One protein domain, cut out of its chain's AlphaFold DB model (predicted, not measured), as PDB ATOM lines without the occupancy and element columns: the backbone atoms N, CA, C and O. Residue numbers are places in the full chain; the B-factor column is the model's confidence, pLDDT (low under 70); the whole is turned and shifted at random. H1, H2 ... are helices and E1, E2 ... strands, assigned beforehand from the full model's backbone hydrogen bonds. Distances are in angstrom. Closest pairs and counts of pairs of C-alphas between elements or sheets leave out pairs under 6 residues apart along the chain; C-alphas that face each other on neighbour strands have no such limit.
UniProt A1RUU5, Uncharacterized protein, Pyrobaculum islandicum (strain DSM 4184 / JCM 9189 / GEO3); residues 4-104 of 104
ATOM      1  N   LYS A   4     -11.541  19.714 -31.556       43.75
ATOM      2  CA  LYS A   4     -12.113  20.837 -30.796       43.75
ATOM      3  C   LYS A   4     -13.511  20.525 -30.257       43.75
ATOM      4  O   LYS A   4     -13.834  20.936 -29.146       43.75
ATOM      5  N   THR A   5     -14.323  19.778 -31.004       51.44
ATOM      6  CA  THR A   5     -15.677  19.377 -30.595       51.44
ATOM      7  C   THR A   5     -15.621  18.354 -29.462       51.44
ATOM      8  O   THR A   5     -16.317  18.506 -28.461       51.44
ATOM      9  N   LEU A   6     -14.720  17.373 -29.571       48.91
ATOM     10  CA  LEU A   6     -14.449  16.379 -28.528       48.91
ATOM     11  C   LEU A   6     -13.960  17.040 -27.230       48.91
ATOM     12  O   LEU A   6     -14.483  16.751 -26.158       48.91
ATOM     13  N   TYR A   7     -13.037  18.000 -27.327       50.00
ATOM     14  CA  TYR A   7     -12.527  18.734 -26.166       50.00
ATOM     15  C   TYR A   7     -13.614  19.572 -25.471       50.00
ATOM     16  O   TYR A   7     -13.666  19.621 -24.244       50.00
ATOM     17  N   LYS A   8     -14.525  20.194 -26.236       50.94
ATOM     18  CA  LYS A   8     -15.649  20.987 -25.702       50.94
ATOM     19  C   LYS A   8     -16.683  20.114 -24.976       50.94
ATOM     20  O   LYS A   8     -17.149  20.502 -23.908       50.94
ATOM     21  N   ILE A   9     -16.982  18.926 -25.514       57.19
ATOM     22  CA  ILE A   9     -17.871  17.928 -24.892       57.19
ATOM     23  C   ILE A   9     -17.248  17.384 -23.598       57.19
ATOM     24  O   ILE A   9     -17.895  17.380 -22.554       57.19
ATOM     25  N   VAL A  10     -15.962  17.014 -23.631       52.69
ATOM     26  CA  VAL A  10     -15.209  16.552 -22.450       52.69
ATOM     27  C   VAL A  10     -15.140  17.636 -21.366       52.69
ATOM     28  O   VAL A  10     -15.240  17.325 -20.180       52.69
ATOM     29  N   ARG A  11     -15.017  18.914 -21.748       48.50
ATOM     30  CA  ARG A  11     -15.003  20.038 -20.800       48.50
ATOM     31  C   ARG A  11     -16.371  20.290 -20.161       48.50
ATOM     32  O   ARG A  11     -16.415  20.572 -18.974       48.50
ATOM     33  N   HIS A  12     -17.468  20.150 -20.906       49.72
ATOM     34  CA  HIS A  12     -18.821  20.274 -20.345       49.72
ATOM     35  C   HIS A  12     -19.212  19.090 -19.447       49.72
ATOM     36  O   HIS A  12     -19.918  19.279 -18.461       49.72
ATOM     37  N   LEU A  13     -18.714  17.882 -19.731       50.91
ATOM     38  CA  LEU A  13     -18.942  16.700 -18.890       50.91
ATOM     39  C   LEU A  13     -18.146  16.720 -17.570       50.91
ATOM     40  O   LEU A  13     -18.529  16.028 -16.624       50.91
ATOM     41  N   ARG A  14     -17.056  17.503 -17.495       47.78
ATOM     42  CA  ARG A  14     -16.106  17.530 -16.364       47.78
ATOM     43  C   ARG A  14     -16.687  18.015 -15.037       47.78
ATOM     44  O   ARG A  14     -16.151  17.633 -14.003       47.78
ATOM     45  N   GLU A  15     -17.745  18.823 -15.032       45.88
ATOM     46  CA  GLU A  15     -18.160  19.513 -13.798       45.88
ATOM     47  C   GLU A  15     -19.467  18.992 -13.182       45.88
ATOM     48  O   GLU A  15     -19.568  18.964 -11.955       45.88
ATOM     49  N   GLY A  16     -20.423  18.516 -13.990       44.12
ATOM     50  CA  GLY A  16     -21.736  18.052 -13.508       44.12
ATOM     51  C   GLY A  16     -21.905  16.529 -13.500       44.12
ATOM     52  O   GLY A  16     -22.167  15.930 -12.458       44.12
ATOM     53  N   SER A  17     -21.724  15.883 -14.653       50.44
ATOM     54  CA  SER A  17     -22.097  14.472 -14.840       50.44
ATOM     55  C   SER A  17     -21.064  13.491 -14.280       50.44
ATOM     56  O   SER A  17     -21.440  12.485 -13.687       50.44
ATOM     57  N   LEU A  18     -19.764  13.795 -14.379       48.72
ATOM     58  CA  LEU A  18     -18.696  12.949 -13.821       48.72
ATOM     59  C   LEU A  18     -18.766  12.834 -12.286       48.72
ATOM     60  O   LEU A  18     -18.521  11.757 -11.750       48.72
ATOM     61  N   LYS A  19     -19.179  13.896 -11.573       46.22
ATOM     62  CA  LYS A  19     -19.346  13.880 -10.104       46.22
ATOM     63  C   LYS A  19     -20.414  12.894  -9.626       46.22
ATOM     64  O   LYS A  19     -20.250  12.299  -8.565       46.22
ATOM     65  N   LEU A  20     -21.470  12.678 -10.412       44.41
ATOM     66  CA  LEU A  20     -22.534  11.720 -10.091       44.41
ATOM     67  C   LEU A  20     -22.103  10.262 -10.325       44.41
ATOM     68  O   LEU A  20     -22.628   9.355  -9.682       44.41
ATOM     69  N   LEU A  21     -21.123  10.030 -11.205       48.53
ATOM     70  CA  LEU A  21     -20.605   8.692 -11.512       48.53
ATOM     71  C   LEU A  21     -19.521   8.215 -10.536       48.53
ATOM     72  O   LEU A  21     -19.378   7.015 -10.333       48.53
ATOM     73  N   ILE A  22     -18.803   9.140  -9.893       49.44
ATOM     74  CA  ILE A  22     -17.690   8.858  -8.966       49.44
ATOM     75  C   ILE A  22     -18.126   8.062  -7.716       49.44
ATOM     76  O   ILE A  22     -17.302   7.387  -7.098       49.44
ATOM     77  N   ASN A  23     -19.414   8.091  -7.355       50.69
ATOM     78  CA  ASN A  23     -19.927   7.429  -6.149       50.69
ATOM     79  C   ASN A  23     -20.434   5.993  -6.362       50.69
ATOM     80  O   ASN A  23     -20.683   5.300  -5.378       50.69
ATOM     81  N   ARG A  24     -20.579   5.508  -7.603       63.25
ATOM     82  CA  ARG A  24     -21.005   4.123  -7.869       63.25
ATOM     83  C   ARG A  24     -19.923   3.395  -8.651       63.25
ATOM     84  O   ARG A  24     -19.549   3.827  -9.733       63.25
ATOM     85  N   LYS A  25     -19.429   2.281  -8.102       78.38
ATOM     86  CA  LYS A  25     -18.504   1.397  -8.817       78.38
ATOM     87  C   LYS A  25     -19.231   0.834 -10.033       78.38
ATOM     88  O   LYS A  25     -20.237   0.154  -9.863       78.38
ATOM     89  N   LYS A  26     -18.726   1.140 -11.222       88.56
ATOM     90  CA  LYS A  26     -19.284   0.697 -12.496       88.56
ATOM     91  C   LYS A  26     -18.368  -0.307 -13.173       88.56
ATOM     92  O   LYS A  26     -17.145  -0.245 -13.028       88.56
ATOM     93  N   ARG A  27     -18.968  -1.216 -13.928       91.88
ATOM     94  CA  ARG A  27     -18.297  -2.324 -14.593       91.88
ATOM     95  C   ARG A  27     -18.725  -2.445 -16.044       91.88
ATOM     96  O   ARG A  27     -19.875  -2.202 -16.405       91.88
ATOM     97  N   PHE A  28     -17.771  -2.884 -16.846       94.56
ATOM     98  CA  PHE A  28     -17.996  -3.433 -18.170       94.56
ATOM     99  C   PHE A  28     -17.266  -4.773 -18.251       94.56
ATOM    100  O   PHE A  28     -16.138  -4.900 -17.766       94.56
ATOM    101  N   LEU A  29     -17.914  -5.761 -18.852       94.69
ATOM    102  CA  LEU A  29     -17.393  -7.101 -19.072       94.69
ATOM    103  C   LEU A  29     -17.790  -7.569 -20.472       94.69
ATOM    104  O   LEU A  29     -18.954  -7.477 -20.854       94.69
ATOM    105  N   LYS A  30     -16.823  -8.119 -21.200       95.50
ATOM    106  CA  LYS A  30     -16.991  -8.740 -22.507       95.50
ATOM    107  C   LYS A  30     -16.316 -10.105 -22.502       95.50
ATOM    108  O   LYS A  30     -15.092 -10.199 -22.400       95.50
ATOM    109  N   ILE A  31     -17.109 -11.160 -22.659       91.31
ATOM    110  CA  ILE A  31     -16.628 -12.538 -22.783       91.31
ATOM    111  C   ILE A  31     -17.241 -13.132 -24.047       91.31
ATOM    112  O   ILE A  31     -18.442 -13.361 -24.128       91.31
ATOM    113  N   GLY A  32     -16.412 -13.376 -25.063       88.44
ATOM    114  CA  GLY A  32     -16.909 -13.864 -26.349       88.44
ATOM    115  C   GLY A  32     -17.896 -12.879 -26.982       88.44
ATOM    116  O   GLY A  32     -17.497 -11.777 -27.364       88.44
ATOM    117  N   ARG A  33     -19.160 -13.298 -27.116       89.81
ATOM    118  CA  ARG A  33     -20.265 -12.475 -27.639       89.81
ATOM    119  C   ARG A  33     -21.094 -11.809 -26.538       89.81
ATOM    120  O   ARG A  33     -21.870 -10.909 -26.849       89.81
ATOM    121  N   ASP A  34     -20.906 -12.208 -25.286       91.50
ATOM    122  CA  ASP A  34     -21.678 -11.700 -24.160       91.50
ATOM    123  C   ASP A  34     -21.066 -10.404 -23.637       91.50
ATOM    124  O   ASP A  34     -19.855 -10.312 -23.401       91.50
ATOM    125  N   ILE A  35     -21.919  -9.394 -23.466       92.38
ATOM    126  CA  ILE A  35     -21.542  -8.074 -22.966       92.38
ATOM    127  C   ILE A  35     -22.438  -7.728 -21.781       92.38
ATOM    128  O   ILE A  35     -23.662  -7.717 -21.892       92.38
ATOM    129  N   TYR A  36     -21.812  -7.386 -20.661       92.56
ATOM    130  CA  TYR A  36     -22.459  -6.773 -19.509       92.56
ATOM    131  C   TYR A  36     -21.882  -5.374 -19.307       92.56
ATOM    132  O   TYR A  36     -20.663  -5.209 -19.253       92.56
ATOM    133  N   SER A  37     -22.741  -4.364 -19.180       91.62
ATOM    134  CA  SER A  37     -22.286  -2.987 -18.999       91.62
ATOM    135  C   SER A  37     -23.207  -2.177 -18.095       91.62
ATOM    136  O   SER A  37     -24.397  -2.045 -18.361       91.62
ATOM    137  N   GLU A  38     -22.630  -1.570 -17.056       90.19
ATOM    138  CA  GLU A  38     -23.267  -0.557 -16.196       90.19
ATOM    139  C   GLU A  38     -23.027   0.881 -16.735       90.19
ATOM    140  O   GLU A  38     -23.380   1.876 -16.094       90.19
ATOM    141  N   ILE A  39     -22.372   1.002 -17.899       85.81
ATOM    142  CA  ILE A  39     -21.967   2.252 -18.565       85.81
ATOM    143  C   ILE A  39     -22.404   2.204 -20.036       85.81
ATOM    144  O   ILE A  39     -22.362   1.145 -20.660       85.81
ATOM    145  N   SER A  40     -22.789   3.331 -20.634       87.88
ATOM    146  CA  SER A  40     -23.001   3.364 -22.087       87.88
ATOM    147  C   SER A  40     -21.678   3.220 -22.857       87.88
ATOM    148  O   SER A  40     -20.612   3.608 -22.380       87.88
ATOM    149  N   GLU A  41     -21.726   2.707 -24.088       86.88
ATOM    150  CA  GLU A  41     -20.523   2.567 -24.925       86.88
ATOM    151  C   GLU A  41     -19.832   3.921 -25.187       86.88
ATOM    152  O   GLU A  41     -18.605   4.014 -25.186       86.88
ATOM    153  N   ILE A  42     -20.613   4.998 -25.327       86.62
ATOM    154  CA  ILE A  42     -20.098   6.363 -25.512       86.62
ATOM    155  C   ILE A  42     -19.320   6.822 -24.275       86.62
ATOM    156  O   ILE A  42     -18.180   7.273 -24.397       86.62
ATOM    157  N   GLU A  43     -19.907   6.696 -23.084       86.25
ATOM    158  CA  GLU A  43     -19.231   7.051 -21.832       86.25
ATOM    159  C   GLU A  43     -17.956   6.221 -21.631       86.25
ATOM    160  O   GLU A  43     -16.917   6.766 -21.255       86.25
ATOM    161  N   LEU A  44     -18.007   4.922 -21.940       89.31
ATOM    162  CA  LEU A  44     -16.850   4.035 -21.874       89.31
ATOM    163  C   LEU A  44     -15.734   4.486 -22.828       89.31
ATOM    164  O   LEU A  44     -14.580   4.580 -22.415       89.31
ATOM    165  N   SER A  45     -16.065   4.847 -24.072       88.38
ATOM    166  CA  SER A  45     -15.109   5.396 -25.046       88.38
ATOM    167  C   SER A  45     -14.396   6.646 -24.522       88.38
ATOM    168  O   SER A  45     -13.168   6.773 -24.615       88.38
ATOM    169  N   ILE A  46     -15.163   7.564 -23.921       86.38
ATOM    170  CA  ILE A  46     -14.636   8.802 -23.339       86.38
ATOM    171  C   ILE A  46     -13.703   8.480 -22.169       86.38
ATOM    172  O   ILE A  46     -12.595   9.015 -22.124       86.38
ATOM    173  N   LEU A  47     -14.102   7.585 -21.259       87.88
ATOM    174  CA  LEU A  47     -13.285   7.170 -20.114       87.88
ATOM    175  C   LEU A  47     -11.946   6.575 -20.558       87.88
ATOM    176  O   LEU A  47     -10.898   7.005 -20.074       87.88
ATOM    177  N   LEU A  48     -11.973   5.636 -21.508       89.75
ATOM    178  CA  LEU A  48     -10.764   4.997 -22.033       89.75
ATOM    179  C   LEU A  48      -9.807   6.019 -22.657       89.75
ATOM    180  O   LEU A  48      -8.603   5.985 -22.397       89.75
ATOM    181  N   THR A  49     -10.353   6.967 -23.424       87.94
ATOM    182  CA  THR A  49      -9.574   8.004 -24.113       87.94
ATOM    183  C   THR A  49      -8.981   9.023 -23.138       87.94
ATOM    184  O   THR A  49      -7.793   9.338 -23.212       87.94
ATOM    185  N   VAL A  50      -9.787   9.540 -22.204       87.38
ATOM    186  CA  VAL A  50      -9.378  10.590 -21.256       87.38
ATOM    187  C   VAL A  50      -8.363  10.062 -20.250       87.38
ATOM    188  O   VAL A  50      -7.354  10.718 -20.000       87.38
ATOM    189  N   HIS A  51      -8.606   8.875 -19.695       85.88
ATOM    190  CA  HIS A  51      -7.713   8.270 -18.709       85.88
ATOM    191  C   HIS A  51      -6.558   7.489 -19.340       85.88
ATOM    192  O   HIS A  51      -5.733   6.956 -18.602       85.88
ATOM    193  N   LYS A  52      -6.483   7.424 -20.681       91.88
ATOM    194  CA  LYS A  52      -5.475   6.652 -21.426       91.88
ATOM    195  C   LYS A  52      -5.290   5.256 -20.828       91.88
ATOM    196  O   LYS A  52      -4.168   4.833 -20.545       91.88
ATOM    197  N   VAL A  53      -6.411   4.583 -20.571       93.69
ATOM    198  CA  VAL A  53      -6.443   3.375 -19.742       93.69
ATOM    199  C   VAL A  53      -5.604   2.280 -20.388       93.69
ATOM    200  O   VAL A  53      -5.711   2.026 -21.590       93.69
ATOM    201  N   ARG A  54      -4.773   1.627 -19.578       97.06
ATOM    202  CA  ARG A  54      -3.950   0.494 -19.993       97.06
ATOM    203  C   ARG A  54      -4.398  -0.773 -19.288       97.06
ATOM    204  O   ARG A  54      -4.892  -0.716 -18.166       97.06
ATOM    205  N   CYS A  55      -4.209  -1.907 -19.950       97.62
ATOM    206  CA  CYS A  55      -4.384  -3.209 -19.328       97.62
ATOM    207  C   CYS A  55      -3.426  -3.337 -18.139       97.62
ATOM    208  O   CYS A  55      -2.223  -3.134 -18.302       97.62
ATOM    209  N   ASN A  56      -3.932  -3.716 -16.968       96.75
ATOM    210  CA  ASN A  56      -3.108  -3.882 -15.772       96.75
ATOM    211  C   ASN A  56      -2.077  -5.010 -15.900       96.75
ATOM    212  O   ASN A  56      -1.054  -4.956 -15.230       96.75
ATOM    213  N   MET A  57      -2.330  -6.011 -16.751       96.31
ATOM    214  CA  MET A  57      -1.437  -7.164 -16.909       96.31
ATOM    215  C   MET A  57      -0.404  -6.972 -18.023       96.31
ATOM    216  O   MET A  57       0.776  -7.222 -17.813       96.31
ATOM    217  N   CYS A  58      -0.828  -6.532 -19.211       97.56
ATOM    218  CA  CYS A  58       0.054  -6.449 -20.385       97.56
ATOM    219  C   CYS A  58       0.377  -5.018 -20.832       97.56
ATOM    220  O   CYS A  58       1.048  -4.828 -21.843       97.56
ATOM    221  N   ASN A  59      -0.105  -4.005 -20.104       97.50
ATOM    222  CA  ASN A  59       0.190  -2.585 -20.321       97.50
ATOM    223  C   ASN A  59      -0.206  -2.024 -21.708       97.50
ATOM    224  O   ASN A  59       0.163  -0.899 -22.043       97.50
ATOM    225  N   ILE A  60      -0.983  -2.757 -22.516       97.75
ATOM    226  CA  ILE A  60      -1.504  -2.246 -23.793       97.75
ATOM    227  C   ILE A  60      -2.585  -1.191 -23.553       97.75
ATOM    228  O   ILE A  60      -3.352  -1.295 -22.594       97.75
ATOM    229  N   TYR A  61      -2.702  -0.211 -24.451       96.94
ATOM    230  CA  TYR A  61      -3.816   0.736 -24.413       96.94
ATOM    231  C   TYR A  61      -5.145   0.049 -24.724       96.94
ATOM    232  O   TYR A  61      -5.258  -0.750 -25.661       96.94
ATOM    233  N   LEU A  62      -6.158   0.389 -23.934       96.69
ATOM    234  CA  LEU A  62      -7.490  -0.172 -24.066       96.69
ATOM    235  C   LEU A  62      -8.383   0.717 -24.927       96.69
ATOM    236  O   LEU A  62      -8.394   1.943 -24.840       96.69
ATOM    237  N   THR A  63      -9.163   0.045 -25.753       95.06
ATOM    238  CA  THR A  63     -10.194   0.564 -26.645       95.06
ATOM    239  C   THR A  63     -11.426  -0.315 -26.463       95.06
ATOM    240  O   THR A  63     -11.311  -1.449 -26.004       95.06
ATOM    241  N   ILE A  64     -12.602   0.133 -26.897       92.00
ATOM    242  CA  ILE A  64     -13.820  -0.701 -26.844       92.00
ATOM    243  C   ILE A  64     -13.624  -2.062 -27.542       92.00
ATOM    244  O   ILE A  64     -14.222  -3.065 -27.161       92.00
ATOM    245  N   ARG A  65     -12.748  -2.125 -28.553       92.94
ATOM    246  CA  ARG A  65     -12.528  -3.336 -29.350       92.94
ATOM    247  C   ARG A  65     -11.791  -4.430 -28.577       92.94
ATOM    248  O   ARG A  65     -12.222  -5.581 -28.627       92.94
ATOM    249  N   ASN A  66     -10.716  -4.065 -27.875       95.62
ATOM    250  CA  ASN A  66      -9.836  -4.997 -27.154       95.62
ATOM    251  C   ASN A  66     -10.099  -5.050 -25.641       95.62
ATOM    252  O   ASN A  66      -9.424  -5.786 -24.929       95.62
ATOM    253  N   LEU A  67     -11.048  -4.266 -25.132       96.44
ATOM    254  CA  LEU A  67     -11.422  -4.277 -23.726       96.44
ATOM    255  C   LEU A  67     -12.191  -5.560 -23.384       96.44
ATOM    256  O   LEU A  67     -13.236  -5.839 -23.971       96.44
ATOM    257  N   GLY A  68     -11.678  -6.312 -22.408       97.25
ATOM    258  CA  GLY A  68     -12.339  -7.491 -21.847       97.25
ATOM    259  C   GLY A  68     -13.085  -7.162 -20.561       97.25
ATOM    260  O   GLY A  68     -14.241  -7.530 -20.397       97.25
ATOM    261  N   TYR A  69     -12.449  -6.434 -19.647       96.31
ATOM    262  CA  TYR A  69     -13.051  -6.053 -18.374       96.31
ATOM    263  C   TYR A  69     -12.554  -4.685 -17.935       96.31
ATOM    264  O   TYR A  69     -11.372  -4.381 -18.076       96.31
ATOM    265  N   ILE A  70     -13.427  -3.871 -17.352       95.06
ATOM    266  CA  ILE A  70     -13.011  -2.701 -16.581       95.06
ATOM    267  C   ILE A  70     -13.943  -2.489 -15.402       95.06
ATOM    268  O   ILE A  70     -15.160  -2.643 -15.507       95.06
ATOM    269  N   ARG A  71     -13.354  -2.092 -14.280       92.12
ATOM    270  CA  ARG A  71     -14.030  -1.610 -13.087       92.12
ATOM    271  C   ARG A  71     -13.524  -0.213 -12.773       92.12
ATOM    272  O   ARG A  71     -12.317   0.014 -12.659       92.12
ATOM    273  N   PHE A  72     -14.454   0.717 -12.629       85.94
ATOM    274  CA  PHE A  72     -14.162   2.119 -12.376       85.94
ATOM    275  C   PHE A  72     -14.990   2.623 -11.194       85.94
ATOM    276  O   PHE A  72     -16.196   2.393 -11.133       85.94
ATOM    277  N   GLY A  73     -14.332   3.297 -10.253       81.12
ATOM    278  CA  GLY A  73     -14.953   3.977  -9.115       81.12
ATOM    279  C   GLY A  73     -14.580   5.457  -9.124       81.12
ATOM    280  O   GLY A  73     -14.971   6.196 -10.021       81.12
ATOM    281  N   LYS A  74     -13.767   5.892  -8.155       77.81
ATOM    282  CA  LYS A  74     -13.120   7.220  -8.206       77.81
ATOM    283  C   LYS A  74     -12.025   7.289  -9.278       77.81
ATOM    284  O   LYS A  74     -11.758   8.347  -9.837       77.81
ATOM    285  N   THR A  75     -11.393   6.152  -9.541       81.25
ATOM    286  CA  THR A  75     -10.349   5.936 -10.544       81.25
ATOM    287  C   THR A  75     -10.588   4.589 -11.224       81.25
ATOM    288  O   THR A  75     -11.473   3.826 -10.822       81.25
ATOM    289  N   VAL A  76      -9.791   4.276 -12.249       86.88
ATOM    290  CA  VAL A  76      -9.723   2.910 -12.784       86.88
ATOM    291  C   VAL A  76      -9.179   2.008 -11.677       86.88
ATOM    292  O   VAL A  76      -8.067   2.230 -11.204       86.88
ATOM    293  N   GLU A  77      -9.982   1.038 -11.240       90.94
ATOM    294  CA  GLU A  77      -9.598   0.072 -10.203       90.94
ATOM    295  C   GLU A  77      -8.914  -1.144 -10.841       90.94
ATOM    296  O   GLU A  77      -7.895  -1.619 -10.351       90.94
ATOM    297  N   LEU A  78      -9.470  -1.633 -11.952       93.19
ATOM    298  CA  LEU A  78      -8.941  -2.760 -12.714       93.19
ATOM    299  C   LEU A  78      -9.413  -2.656 -14.161       93.19
ATOM    300  O   LEU A  78     -10.584  -2.380 -14.406       93.19
ATOM    301  N   ALA A  79      -8.524  -2.912 -15.109       96.31
ATOM    302  CA  ALA A  79      -8.809  -2.958 -16.527       96.31
ATOM    303  C   ALA A  79      -7.980  -4.065 -17.193       96.31
ATOM    304  O   ALA A  79      -6.756  -4.107 -17.080       96.31
ATOM    305  N   LEU A  80      -8.652  -4.963 -17.906       97.81
ATOM    306  CA  LEU A  80      -8.052  -6.096 -18.598       97.81
ATOM    307  C   LEU A  80      -8.457  -6.064 -20.069       97.81
ATOM    308  O   LEU A  80      -9.624  -5.831 -20.403       97.81
ATOM    309  N   CYS A  81      -7.500  -6.334 -20.955       98.12
ATOM    310  CA  CYS A  81      -7.845  -6.662 -22.329       98.12
ATOM    311  C   CYS A  81      -8.525  -8.036 -22.402       98.12
ATOM    312  O   CYS A  81      -8.473  -8.831 -21.463       98.12
ATOM    313  N   ASP A  82      -9.165  -8.303 -23.531       96.88
ATOM    314  CA  ASP A  82      -9.849  -9.559 -23.828       96.88
ATOM    315  C   ASP A  82      -8.959 -10.794 -23.625       96.88
ATOM    316  O   ASP A  82      -9.402 -11.763 -23.010       96.88
ATOM    317  N   LYS A  83      -7.702 -10.744 -24.078       96.62
ATOM    318  CA  LYS A  83      -6.730 -11.823 -23.880       96.62
ATOM    319  C   LYS A  83      -6.448 -12.054 -22.394       96.62
ATOM    320  O   LYS A  83      -6.673 -13.148 -21.897       96.62
ATOM    321  N   CYS A  84      -6.031 -11.014 -21.671       97.75
ATOM    322  CA  CYS A  84      -5.680 -11.140 -20.254       97.75
ATOM    323  C   CYS A  84      -6.865 -11.585 -19.389       97.75
ATOM    324  O   CYS A  84      -6.672 -12.314 -18.423       97.75
ATOM    325  N   LEU A  85      -8.092 -11.181 -19.734       97.12
ATOM    326  CA  LEU A  85      -9.288 -11.676 -19.058       97.12
ATOM    327  C   LEU A  85      -9.479 -13.187 -19.266       97.12
ATOM    328  O   LEU A  85      -9.826 -13.885 -18.317       97.12
ATOM    329  N   ARG A  86      -9.266 -13.696 -20.486       95.69
ATOM    330  CA  ARG A  86      -9.369 -15.136 -20.777       95.69
ATOM    331  C   ARG A  86      -8.314 -15.930 -20.018       95.69
ATOM    332  O   ARG A  86      -8.686 -16.875 -19.330       95.69
ATOM    333  N   ASP A  87      -7.060 -15.486 -20.080       95.25
ATOM    334  CA  ASP A  87      -5.940 -16.116 -19.375       95.25
ATOM    335  C   ASP A  87      -6.217 -16.159 -17.858       95.25
ATOM    336  O   ASP A  87      -6.018 -17.179 -17.203       95.25
ATOM    337  N   TYR A  88      -6.768 -15.074 -17.297       93.19
ATOM    338  CA  TYR A  88      -7.153 -15.006 -15.885       93.19
ATOM    339  C   TYR A  88      -8.283 -15.984 -15.518       93.19
ATOM    340  O   TYR A  88      -8.232 -16.637 -14.474       93.19
ATOM    341  N   ILE A  89      -9.315 -16.101 -16.363       93.25
ATOM    342  CA  ILE A  89     -10.420 -17.050 -16.154       93.25
ATOM    343  C   ILE A  89      -9.907 -18.492 -16.200       93.25
ATOM    344  O   ILE A  89     -10.330 -19.310 -15.387       93.25
ATOM    345  N   GLU A  90      -9.022 -18.807 -17.144       93.38
ATOM    346  CA  GLU A  90      -8.421 -20.134 -17.281       93.38
ATOM    347  C   GLU A  90      -7.570 -20.487 -16.062       93.38
ATOM    348  O   GLU A  90      -7.827 -21.503 -15.421       93.38
ATOM    349  N   TYR A  91      -6.665 -19.591 -15.661       91.62
ATOM    350  CA  TYR A  91      -5.873 -19.749 -14.443       91.62
ATOM    351  C   TYR A  91      -6.755 -20.008 -13.214       91.62
ATOM    352  O   TYR A  91      -6.525 -20.947 -12.458       91.62
ATOM    353  N   THR A  92      -7.820 -19.218 -13.041       90.12
ATOM    354  CA  THR A  92      -8.730 -19.369 -11.896       90.12
ATOM    355  C   THR A  92      -9.434 -20.728 -11.911       90.12
ATOM    356  O   THR A  92      -9.618 -21.332 -10.858       90.12
ATOM    357  N   LYS A  93      -9.816 -21.239 -13.087       89.19
ATOM    358  CA  LYS A  93     -10.435 -22.565 -13.207       89.19
ATOM    359  C   LYS A  93      -9.484 -23.681 -12.791       89.19
ATOM    360  O   LYS A  93      -9.923 -24.579 -12.081       89.19
ATOM    361  N   GLU A  94      -8.224 -23.630 -13.215       90.38
ATOM    362  CA  GLU A  94      -7.235 -24.648 -12.839       90.38
ATOM    363  C   GLU A  94      -6.953 -24.619 -11.334       90.38
ATOM    364  O   GLU A  94      -7.088 -25.645 -10.672       90.38
ATOM    365  N   VAL A  95      -6.737 -23.433 -10.755       88.75
ATOM    366  CA  VAL A  95      -6.544 -23.282  -9.301       88.75
ATOM    367  C   VAL A  95      -7.747 -23.808  -8.508       88.75
ATOM    368  O   VAL A  95      -7.584 -24.475  -7.489       88.75
ATOM    369  N   MET A  96      -8.975 -23.548  -8.968       83.62
ATOM    370  CA  MET A  96     -10.176 -24.068  -8.302       83.62
ATOM    371  C   MET A  96     -10.298 -25.593  -8.411       83.62
ATOM    372  O   MET A  96     -10.761 -26.225  -7.464       83.62
ATOM    373  N   LYS A  97      -9.888 -26.204  -9.530       83.00
ATOM    374  CA  LYS A  97      -9.866 -27.670  -9.666       83.00
ATOM    375  C   LYS A  97      -8.869 -28.302  -8.698       83.00
ATOM    376  O   LYS A  97      -9.213 -29.285  -8.050       83.00
ATOM    377  N   GLU A  98      -7.670 -27.734  -8.584       82.00
ATOM    378  CA  GLU A  98      -6.626 -28.209  -7.666       82.00
ATOM    379  C   GLU A  98      -7.059 -28.090  -6.198       82.00
ATOM    380  O   GLU A  98      -6.894 -29.030  -5.418       82.00
ATOM    381  N   ALA A  99      -7.691 -26.972  -5.828       76.19
ATOM    382  CA  ALA A  99      -8.230 -26.773  -4.484       76.19
ATOM    383  C   ALA A  99      -9.312 -27.811  -4.134       76.19
ATOM    384  O   ALA A  99      -9.308 -28.368  -3.045       76.19
ATOM    385  N   VAL A 100     -10.212 -28.130  -5.067       77.00
ATOM    386  CA  VAL A 100     -11.257 -29.145  -4.842       77.00
ATOM    387  C   VAL A 100     -10.691 -30.571  -4.824       77.00
ATOM    388  O   VAL A 100     -11.239 -31.439  -4.149       77.00
ATOM    389  N   ALA A 101      -9.612 -30.839  -5.563       70.62
ATOM    390  CA  ALA A 101      -8.961 -32.148  -5.586       70.62
ATOM    391  C   ALA A 101      -8.124 -32.435  -4.328       70.62
ATOM    392  O   ALA A 101      -7.944 -33.599  -3.993       70.62
ATOM    393  N   SER A 102      -7.625 -31.398  -3.652       67.81
ATOM    394  CA  SER A 102      -6.845 -31.517  -2.408       67.81
ATOM    395  C   SER A 102      -7.702 -31.623  -1.141       67.81
ATOM    396  O   SER A 102      -7.184 -32.010  -0.099       67.81
ATOM    397  N   ASP A 103      -9.000 -31.327  -1.240       62.28
ATOM    398  CA  ASP A 103      -9.992 -31.439  -0.157       62.28
ATOM    399  C   ASP A 103     -10.726 -32.807  -0.153       62.28
ATOM    400  O   ASP A 103     -11.722 -32.986   0.551       62.28
ATOM    401  N   ARG A 104     -10.269 -33.770  -0.972       52.62
ATOM    402  CA  ARG A 104     -10.776 -35.154  -1.077       52.62
ATOM    403  C   ARG A 104      -9.714 -36.163  -0.669       52.62
ATOM    404  O   ARG A 104     -10.121 -37.187  -0.080       52.62
TER     405      ARG A 104
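AT A GLANCE: This is residues 4 to 104 of the 104 residues of an uncharacterized protein of Pyrobaculum islandicum (strain DSM 4184 / JCM 9189 / GEO3) (UniProt A1RUU5). A small antiparallel sheet with helix H3 packed across it makes the body, and the long helix H4 leads off from it into a free arm, residues 89 to 104. At the opposite end of the long axis, H1 lies beyond H3, and H2 leads back to the sheet. The printed part has 101 residues, in the order H1 H2 E1 E2 H3 E3 E4 H4; the sheet's order is E2 E1 E3 E4. The class is mixed, helices and strands; the whole is loose, with a radius of gyration of the C-alphas of 16.5 A, spanning 61 by 25 by 23 A.

HOW THE PARTS SIT: The sheet, twisted at up to 4.0 A off its best plane, holds E2, residues 34 to 37, E1, 26 to 31, E3, 67 to 72, and E4, 76 to 81. E1 and E2 form a hairpin, with N 29 and O 36 2.8 A apart; so do E3 and E4, with N 71 and O 78 2.8 A apart. E1 and E3 are antiparallel, with N 28 and O 70 2.9 A apart. H3, residues 41 to 50, is on the sheet at a height of 10.3 A and runs across the strands, at 76 degrees to E1 on the local plane. E2, H3 and E3 form a split strand-helix-strand unit, two strands running the same way with E1 between them; its crossover is left-handed. H4, residues 82 to 102, only grazes the sheet, with residues 82 to 88; its closest C-alphas to E3 are Asp 82 and Gly 68, 3.8 A. H1, residues 4 to 13, is close to H3 but not clearly touching: the closest C-alphas, of Val 10 and Ile 46, are 7.8 A apart. H2, residues 17 to 21, is not on the sheet and meets H1 only through their link. Every O i to N i+4 pair is within hydrogen-bond range in H1, H3 and H4; H2 has 0 of 1, and 2 of 2 O i to N i+3 pairs.

IN THESE COORDINATES: H1 begins at C-alpha 4, (-12.113, 20.837, -30.796). E1 is 17.0 A long, H3 14.2 A. H4 is 30.8 A long and ends at C-alpha 102, (-6.845, -31.517, -2.408).

THE WHOLE: The farthest C-alphas, of Lys 4 and Arg 104, are 63.4 A apart. The printed part has no cut; the link H3 to E3, 16 residues, is long. Residues 4 to 24 and 102 to 104 have pLDDT under 70.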